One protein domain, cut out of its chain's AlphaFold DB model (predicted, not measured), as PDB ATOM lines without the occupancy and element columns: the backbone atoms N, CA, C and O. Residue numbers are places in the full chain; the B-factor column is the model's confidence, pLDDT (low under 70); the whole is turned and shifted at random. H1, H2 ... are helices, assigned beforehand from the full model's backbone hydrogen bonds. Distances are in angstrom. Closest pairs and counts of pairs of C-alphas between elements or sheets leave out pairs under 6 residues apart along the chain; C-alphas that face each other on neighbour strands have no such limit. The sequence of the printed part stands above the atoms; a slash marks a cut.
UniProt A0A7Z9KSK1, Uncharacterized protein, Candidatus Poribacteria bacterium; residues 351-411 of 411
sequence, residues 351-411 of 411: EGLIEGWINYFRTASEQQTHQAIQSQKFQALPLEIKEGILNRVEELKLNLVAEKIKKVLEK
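What this domain is: This is residues 351 to 411 of the 411 residues of an uncharacterized protein of Candidatus Poribacteria bacterium (UniProt A0A7Z9KSK1). Four helices, H4, H5, H2 and H1, are set round a shared middle like the four sides of a small ring, with the four-residue H3 at the end of H2. H4 and H5 form a helical hairpin, H2 runs side by side with H5, H1 crosses H4, and the side of the ring between H1 and H2 is the less well closed one. The printed part has 61 residues with five named helices, in the order H1, H2, H3, H4, H5, and no named strand; the class is all helix. It is compact, with a radius of gyration of the C-alphas of 10.1 A, and its outline is rounded, spanning 24 by 21 by 19 A.

How they stand to each other: H4, residues 383 to 395, touches H1, residues 351 to 363, at a steep tilt of 46 degrees, the same way; their closest C-alphas, those of Ile 354 and Ile 389, are 5.2 A apart. H4 also touches H5, residues 399 to 409, at a shallow tilt of 20 degrees, opposite ways, and the two form a hairpin; their closest C-alphas, those of Leu 390 and Ala 402, are 5.8 A apart. H5 touches H2, residues 366 to 374, at a shallow tilt of 17 degrees, the same way, with the closest C-alphas, those of Thr 369 and Val 401, 6.9 A apart. The packing of the helices is mostly aligned, but only just: 2 of these 3 pairs are at a shallow tilt. H1 and H2 are close but not clearly touching, with the closest C-alphas, those of Phe 361 and Thr 369, 6.1 A apart, at a shallow tilt of 31 degrees, opposite ways. H2 and H4 are apart. H3, residues 376 to 379, touches no helix but is near H5, the C-alphas of Gln 379 and Val 408, their closest, being 8.0 A apart. In H2, H4 and H5 every O i to N i+4 pair is within hydrogen-bond range, in H1 8 of 9 are, and H3 is too short for such a pair.

Where its parts are: H1 and H4 are the longest helices, with 13 residues each. H4 measures 18.4 A from first to last C-alpha, and C-alpha 383 is at (27.672, 2.358, -37.157). H1 measures 19.0 A and begins with C-alpha 351 at (37.690, 7.306, -30.101). H5 measures 15.4 A and ends with C-alpha 409 at (24.178, -4.600, -35.180). H2 measures 12.4 A and H3 4.9 A.

The domain as a whole: The two C-alphas farthest apart, those of Thr 363 and Lys 411, are 26.1 A apart. The printed part has no cut, and its four links, H1 to H2, H2 to H3, H3 to H4 and H4 to H5, are tight. Lys 411 is the chain's last residue. The mean pLDDT of the printed part is 84.0; residues 352, 356, 363 to 364 and 411 of this model are under 70.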
ATOM      1  N   GLU A 351      36.988   8.021 -31.171       73.88
ATOM      2  CA  GLU A 351      37.690   7.306 -30.101       73.88
ATOM      3  C   GLU A 351      37.202   7.723 -28.711       73.88
ATOM      4  O   GLU A 351      36.924   6.859 -27.882       73.88
ATOM      5  N   GLY A 352      37.007   9.025 -28.467       68.31
ATOM      6  CA  GLY A 352      36.473   9.519 -27.196       68.31
ATOM      7  C   GLY A 352      35.068   8.991 -26.880       68.31
ATOM      8  O   GLY A 352      34.786   8.619 -25.742       68.31
ATOM      9  N   LEU A 353      34.192   8.905 -27.889       74.06
ATOM     10  CA  LEU A 353      32.847   8.347 -27.728       74.06
ATOM     11  C   LEU A 353      32.876   6.837 -27.481       74.06
ATOM     12  O   LEU A 353      32.157   6.364 -26.599       74.06
ATOM     13  N   ILE A 354      33.698   6.092 -28.227       84.94
ATOM     14  CA  ILE A 354      33.881   4.648 -28.026       84.94
ATOM     15  C   ILE A 354      34.332   4.391 -26.590       84.94
ATOM     16  O   ILE A 354      33.677   3.660 -25.850       84.94
ATOM     17  N   GLU A 355      35.412   5.043 -26.175       78.19
ATOM     18  CA  GLU A 355      36.011   4.853 -24.860       78.19
ATOM     19  C   GLU A 355      35.038   5.244 -23.727       78.19
ATOM     20  O   GLU A 355      34.874   4.484 -22.768       78.19
ATOM     21  N   GLY A 356      34.269   6.331 -23.874       69.94
ATOM     22  CA  GLY A 356      33.212   6.706 -22.924       69.94
ATOM     23  C   GLY A 356      32.187   5.589 -22.663       69.94
ATOM     24  O   GLY A 356      31.862   5.290 -21.511       69.94
ATOM     25  N   TRP A 357      31.720   4.913 -23.718       87.12
ATOM     26  CA  TRP A 357      30.804   3.773 -23.587       87.12
ATOM     27  C   TRP A 357      31.461   2.551 -22.950       87.12
ATOM     28  O   TRP A 357      30.839   1.871 -22.132       87.12
ATOM     29  N   ILE A 358      32.724   2.284 -23.282       86.81
ATOM     30  CA  ILE A 358      33.484   1.175 -22.700       86.81
ATOM     31  C   ILE A 358      33.604   1.325 -21.190       86.81
ATOM     32  O   ILE A 358      33.355   0.366 -20.456       86.81
ATOM     33  N   ASN A 359      33.913   2.521 -20.703       70.19
ATOM     34  CA  ASN A 359      34.026   2.748 -19.267       70.19
ATOM     35  C   ASN A 359      32.718   2.575 -18.516       70.19
ATOM     36  O   ASN A 359      32.708   1.967 -17.440       70.19
ATOM     37  N   TYR A 360      31.620   3.042 -19.103       74.25
ATOM     38  CA  TYR A 360      30.299   2.771 -18.560       74.25
ATOM     39  C   TYR A 360      30.062   1.253 -18.448       74.25
ATOM     40  O   TYR A 360      29.752   0.749 -17.368       74.25
ATOM     41  N   PHE A 361      30.293   0.486 -19.520       87.00
ATOM     42  CA  PHE A 361      30.038  -0.961 -19.523       87.00
ATOM     43  C   PHE A 361      30.943  -1.776 -18.593       87.00
ATOM     44  O   PHE A 361      30.527  -2.828 -18.114       87.00
ATOM     45  N   ARG A 362      32.157  -1.306 -18.289       76.75
ATOM     46  CA  ARG A 362      33.068  -1.984 -17.348       76.75
ATOM     47  C   ARG A 362      32.565  -2.000 -15.907       76.75
ATOM     48  O   ARG A 362      33.014  -2.829 -15.119       76.75
ATOM     49  N   THR A 363      31.709  -1.051 -15.548       68.38
ATOM     50  CA  THR A 363      31.276  -0.829 -14.160       68.38
ATOM     51  C   THR A 363      29.768  -0.967 -13.979       68.38
ATOM     52  O   THR A 363      29.310  -1.181 -12.855       68.38
ATOM     53  N   ALA A 364      29.003  -0.905 -15.070       64.94
ATOM     54  CA  ALA A 364      27.565  -1.094 -15.072       64.94
ATOM     55  C   ALA A 364      27.168  -2.518 -14.654       64.94
ATOM     56  O   ALA A 364      27.749  -3.516 -15.081       64.94
ATOM     57  N   SER A 365      26.097  -2.622 -13.868       77.06
ATOM     58  CA  SER A 365      25.405  -3.898 -13.665       77.06
ATOM     59  C   SER A 365      24.809  -4.420 -14.979       77.06
ATOM     60  O   SER A 365      24.636  -3.683 -15.953       77.06
ATOM     61  N   GLU A 366      24.420  -5.693 -15.011       80.12
ATOM     62  CA  GLU A 366      23.757  -6.285 -16.178       80.12
ATOM     63  C   GLU A 366      22.473  -5.532 -16.574       80.12
ATOM     64  O   GLU A 366      22.240  -5.273 -17.759       80.12
ATOM     65  N   GLN A 367      21.669  -5.114 -15.591       71.62
ATOM     66  CA  GLN A 367      20.446  -4.352 -15.841       71.62
ATOM     67  C   GLN A 367      20.752  -2.974 -16.444       71.62
ATOM     68  O   GLN A 367      20.123  -2.577 -17.426       71.62
ATOM     69  N   GLN A 368      21.752  -2.274 -15.905       72.06
ATOM     70  CA  GLN A 368      22.206  -0.976 -16.415       72.06
ATOM     71  C   GLN A 368      22.805  -1.085 -17.820       72.06
ATOM     72  O   GLN A 368      22.551  -0.228 -18.662       72.06
ATOM     73  N   THR A 369      23.552  -2.155 -18.097       84.94
ATOM     74  CA  THR A 369      24.081  -2.470 -19.431       84.94
ATOM     75  C   THR A 369      22.943  -2.673 -20.425       84.94
ATOM     76  O   THR A 369      22.956  -2.120 -21.522       84.94
ATOM     77  N   HIS A 370      21.923  -3.444 -20.039       84.62
ATOM     78  CA  HIS A 370      20.776  -3.712 -20.897       84.62
ATOM     79  C   HIS A 370      19.986  -2.441 -21.230       84.62
ATOM     80  O   HIS A 370      19.710  -2.183 -22.400       84.62
ATOM     81  N   GLN A 371      19.682  -1.627 -20.216       75.75
ATOM     82  CA  GLN A 371      18.987  -0.351 -20.392       75.75
ATOM     83  C   GLN A 371      19.798   0.625 -21.249       75.75
ATOM     84  O   GLN A 371      19.248   1.282 -22.129       75.75
ATOM     85  N   ALA A 372      21.112   0.680 -21.038       80.62
ATOM     86  CA  ALA A 372      22.008   1.548 -21.783       80.62
ATOM     87  C   ALA A 372      22.081   1.184 -23.271       80.62
ATOM     88  O   ALA A 372      21.925   2.065 -24.114       80.62
ATOM     89  N   ILE A 373      22.225  -0.101 -23.608       91.38
ATOM     90  CA  ILE A 373      22.257  -0.566 -25.005       91.38
ATOM     91  C   ILE A 373      20.907  -0.334 -25.700       91.38
ATOM     92  O   ILE A 373      20.872  -0.013 -26.884       91.38
ATOM     93  N   GLN A 374      19.787  -0.446 -24.982       86.75
ATOM     94  CA  GLN A 374      18.450  -0.162 -25.527       86.75
ATOM     95  C   GLN A 374      18.105   1.331 -25.582       86.75
ATOM     96  O   GLN A 374      17.098   1.702 -26.184       86.75
ATOM     97  N   SER A 375      18.907   2.190 -24.955       82.62
ATOM     98  CA  SER A 375      18.633   3.623 -24.912       82.62
ATOM     99  C   SER A 375      18.700   4.250 -26.305       82.62
ATOM    100  O   SER A 375      19.522   3.873 -27.142       82.62
ATOM    101  N   GLN A 376      17.892   5.288 -26.529       72.25
ATOM    102  CA  GLN A 376      17.954   6.084 -27.758       72.25
ATOM    103  C   GLN A 376      19.368   6.642 -28.003       72.25
ATOM    104  O   GLN A 376      19.800   6.714 -29.149       72.25
ATOM    105  N   LYS A 377      20.115   6.953 -26.930       77.44
ATOM    106  CA  LYS A 377      21.505   7.431 -26.979       77.44
ATOM    107  C   LYS A 377      22.439   6.421 -27.649       77.44
ATOM    108  O   LYS A 377      23.223   6.813 -28.501       77.44
ATOM    109  N   PHE A 378      22.348   5.138 -27.289       86.50
ATOM    110  CA  PHE A 378      23.163   4.085 -27.908       86.50
ATOM    111  C   PHE A 378      22.659   3.735 -29.313       86.50
ATOM    112  O   PHE A 378      23.441   3.572 -30.246       86.50
ATOM    113  N   GLN A 379      21.337   3.662 -29.488       88.00
ATOM    114  CA  GLN A 379      20.722   3.301 -30.768       88.00
ATOM    115  C   GLN A 379      20.974   4.342 -31.865       88.00
ATOM    116  O   GLN A 379      21.131   3.967 -33.024       88.00
ATOM    117  N   ALA A 380      21.093   5.621 -31.510       79.75
ATOM    118  CA  ALA A 380      21.385   6.703 -32.448       79.75
ATOM    119  C   ALA A 380      22.875   6.838 -32.820       79.75
ATOM    120  O   ALA A 380      23.210   7.686 -33.646       79.75
ATOM    121  N   LEU A 381      23.778   6.039 -32.231       81.44
ATOM    122  CA  LEU A 381      25.201   6.109 -32.569       81.44
ATOM    123  C   LEU A 381      25.446   5.704 -34.036       81.44
ATOM    124  O   LEU A 381      24.845   4.728 -34.503       81.44
ATOM    125  N   PRO A 382      26.364   6.392 -34.740       86.94
ATOM    126  CA  PRO A 382      26.887   5.938 -36.024       86.94
ATOM    127  C   PRO A 382      27.405   4.499 -35.957       86.94
ATOM    128  O   PRO A 382      27.941   4.074 -34.930       86.94
ATOM    129  N   LEU A 383      27.272   3.766 -37.066       86.38
ATOM    130  CA  LEU A 383      27.672   2.358 -37.157       86.38
ATOM    131  C   LEU A 383      29.142   2.152 -36.760       86.38
ATOM    132  O   LEU A 383      29.426   1.316 -35.912       86.38
ATOM    133  N   GLU A 384      30.032   3.002 -37.271       87.19
ATOM    134  CA  GLU A 384      31.472   2.990 -36.981       87.19
ATOM    135  C   GLU A 384      31.785   3.076 -35.475       87.19
ATOM    136  O   GLU A 384      32.663   2.379 -34.969       87.19
ATOM    137  N   ILE A 385      31.020   3.872 -34.719       84.69
ATOM    138  CA  ILE A 385      31.186   3.970 -33.263       84.69
ATOM    139  C   ILE A 385      30.664   2.701 -32.578       84.69
ATOM    140  O   ILE A 385      31.302   2.204 -31.654       84.69
ATOM    141  N   LYS A 386      29.529   2.141 -33.019       91.50
ATOM    142  CA  LYS A 386      28.991   0.894 -32.443       91.50
ATOM    143  C   LYS A 386      29.923  -0.297 -32.683       91.50
ATOM    144  O   LYS A 386      30.114  -1.099 -31.771       91.50
ATOM    145  N   GLU A 387      30.519  -0.391 -33.870       93.25
ATOM    146  CA  GLU A 387      31.524  -1.404 -34.214       93.25
ATOM    147  C   GLU A 387      32.811  -1.211 -33.408       93.25
ATOM    148  O   GLU A 387      33.332  -2.168 -32.837       93.25
ATOM    149  N   GLY A 388      33.278   0.034 -33.267       91.75
ATOM    150  CA  GLY A 388      34.421   0.361 -32.417       91.75
ATOM    151  C   GLY A 388      34.203  -0.020 -30.948       91.75
ATOM    152  O   GLY A 388      35.090  -0.601 -30.321       91.75
ATOM    153  N   ILE A 389      33.001   0.224 -30.410       94.88
ATOM    154  CA  ILE A 389      32.616  -0.236 -29.069       94.88
ATOM    155  C   ILE A 389      32.621  -1.765 -29.019       94.88
ATOM    156  O   ILE A 389      33.215  -2.324 -28.104       94.88
ATOM    157  N   LEU A 390      32.004  -2.455 -29.983       96.50
ATOM    158  CA  LEU A 390      31.973  -3.920 -29.995       96.50
ATOM    159  C   LEU A 390      33.387  -4.517 -29.949       96.50
ATOM    160  O   LEU A 390      33.668  -5.314 -29.054       96.50
ATOM    161  N   ASN A 391      34.277  -4.081 -30.842       93.25
ATOM    162  CA  ASN A 391      35.660  -4.562 -30.902       93.25
ATOM    163  C   ASN A 391      36.361  -4.390 -29.550       93.25
ATOM    164  O   ASN A 391      36.994  -5.308 -29.028       93.25
ATOM    165  N   ARG A 392      36.189  -3.221 -28.928       89.88
ATOM    166  CA  ARG A 392      36.840  -2.899 -27.659       89.88
ATOM    167  C   ARG A 392      36.259  -3.679 -26.476       89.88
ATOM    168  O   ARG A 392      36.997  -4.092 -25.583       89.88
ATOM    169  N   VAL A 393      34.949  -3.927 -26.469       93.12
ATOM    170  CA  VAL A 393      34.274  -4.790 -25.486       93.12
ATOM    171  C   VAL A 393      34.767  -6.240 -25.599       93.12
ATOM    172  O   VAL A 393      34.980  -6.890 -24.571       93.12
ATOM    173  N   GLU A 394      34.980  -6.744 -26.818       91.00
ATOM    174  CA  GLU A 394      35.519  -8.087 -27.069       91.00
ATOM    175  C   GLU A 394      36.979  -8.226 -26.626       91.00
ATOM    176  O   GLU A 394      37.310  -9.179 -25.917       91.00
ATOM    177  N   GLU A 395      37.834  -7.250 -26.945       89.69
ATOM    178  CA  GLU A 395      39.223  -7.198 -26.463       89.69
ATOM    179  C   GLU A 395      39.305  -7.258 -24.931       89.69
ATOM    180  O   GLU A 395      40.173  -7.923 -24.359       89.69
ATOM    181  N   LEU A 396      38.374  -6.579 -24.256       84.00
ATOM    182  CA  LEU A 396      38.283  -6.525 -22.799       84.00
ATOM    183  C   LEU A 396      37.530  -7.714 -22.184       84.00
ATOM    184  O   LEU A 396      37.376  -7.765 -20.962       84.00
ATOM    185  N   LYS A 397      37.084  -8.681 -22.998       91.94
ATOM    186  CA  LYS A 397      36.356  -9.892 -22.576       91.94
ATOM    187  C   LYS A 397      35.070  -9.601 -21.793       91.94
ATOM    188  O   LYS A 397      34.673 -10.359 -20.906       91.94
ATOM    189  N   LEU A 398      34.388  -8.510 -22.129       85.38
ATOM    190  CA  LEU A 398      33.089  -8.139 -21.565       85.38
ATOM    191  C   LEU A 398      31.958  -8.875 -22.313       85.38
ATOM    192  O   LEU A 398      31.114  -8.269 -22.972       85.38
ATOM    193  N   ASN A 399      31.953 -10.208 -22.219       88.19
ATOM    194  CA  ASN A 399      31.180 -11.101 -23.097       88.19
ATOM    195  C   ASN A 399      29.675 -10.775 -23.161       88.19
ATOM    196  O   ASN A 399      29.095 -10.726 -24.242       88.19
ATOM    197  N   LEU A 400      29.052 -10.478 -22.016       86.38
ATOM    198  CA  LEU A 400      27.625 -10.138 -21.937       86.38
ATOM    199  C   LEU A 400      27.271  -8.856 -22.709       86.38
ATOM    200  O   LEU A 400      26.205  -8.755 -23.319       86.38
ATOM    201  N   VAL A 401      28.153  -7.859 -22.657       89.69
ATOM    202  CA  VAL A 401      27.981  -6.585 -23.361       89.69
ATOM    203  C   VAL A 401      28.160  -6.829 -24.862       89.69
ATOM    204  O   VAL A 401      27.323  -6.386 -25.647       89.69
ATOM    205  N   ALA A 402      29.182  -7.602 -25.254       92.88
ATOM    206  CA  ALA A 402      29.468  -7.921 -26.653       92.88
ATOM    207  C   ALA A 402      28.281  -8.632 -27.319       92.88
ATOM    208  O   ALA A 402      27.828  -8.210 -28.381       92.88
ATOM    209  N   GLU A 403      27.706  -9.646 -26.665       93.12
ATOM    210  CA  GLU A 403      26.520 -10.348 -27.171       93.12
ATOM    211  C   GLU A 403      25.321  -9.416 -27.384       93.12
ATOM    212  O   GLU A 403      24.588  -9.542 -28.366       93.12
ATOM    213  N   LYS A 404      25.097  -8.471 -26.465       91.25
ATOM    214  CA  LYS A 404      23.980  -7.524 -26.572       91.25
ATOM    215  C   LYS A 404      24.206  -6.501 -27.687       91.25
ATOM    216  O   LYS A 404      23.238  -6.156 -28.359       91.25
ATOM    217  N   ILE A 405      25.440  -6.042 -27.902       93.19
ATOM    218  CA  ILE A 405      25.771  -5.112 -28.993       93.19
ATOM    219  C   ILE A 405      25.684  -5.817 -30.353       93.19
ATOM    220  O   ILE A 405      25.098  -5.251 -31.272       93.19
ATOM    221  N   LYS A 406      26.146  -7.070 -30.475       94.69
ATOM    222  CA  LYS A 406      25.989  -7.873 -31.706       94.69
ATOM    223  C   LYS A 406      24.532  -7.961 -32.154       94.69
ATOM    224  O   LYS A 406      24.222  -7.628 -33.289       94.69
ATOM    225  N   LYS A 407      23.614  -8.251 -31.226       91.06
ATOM    226  CA  LYS A 407      22.163  -8.284 -31.502       91.06
ATOM    227  C   LYS A 407      21.572  -6.944 -31.955       91.06
ATOM    228  O   LYS A 407      20.478  -6.927 -32.512       91.06
ATOM    229  N   VAL A 408      22.226  -5.823 -31.642       89.44
ATOM    230  CA  VAL A 408      21.830  -4.490 -32.127       89.44
ATOM    231  C   VAL A 408      22.367  -4.240 -33.533       89.44
ATOM    232  O   VAL A 408      21.681  -3.592 -34.305       89.44
ATOM    233  N   LEU A 409      23.560  -4.741 -33.857       88.31
ATOM    234  CA  LEU A 409      24.178  -4.600 -35.180       88.31
ATOM    235  C   LEU A 409      23.586  -5.552 -36.231       88.31
ATOM    236  O   LEU A 409      23.666  -5.274 -37.421       88.31
ATOM    237  N   GLU A 410      22.987  -6.662 -35.798       85.12
ATOM    238  CA  GLU A 410      22.266  -7.616 -36.655       85.12
ATOM    239  C   GLU A 410      20.865  -7.134 -37.087       85.12
ATOM    240  O   GLU A 410      20.236  -7.774 -37.929       85.12
ATOM    241  N   LYS A 411      20.357  -6.046 -36.493       69.75
ATOM    242  CA  LYS A 411      19.048  -5.439 -36.787       69.75
ATOM    243  C   LYS A 411      19.208  -4.168 -37.599       69.75
ATOM    244  O   LYS A 411      18.328  -3.943 -38.457       69.75
TER     245      LYS A 411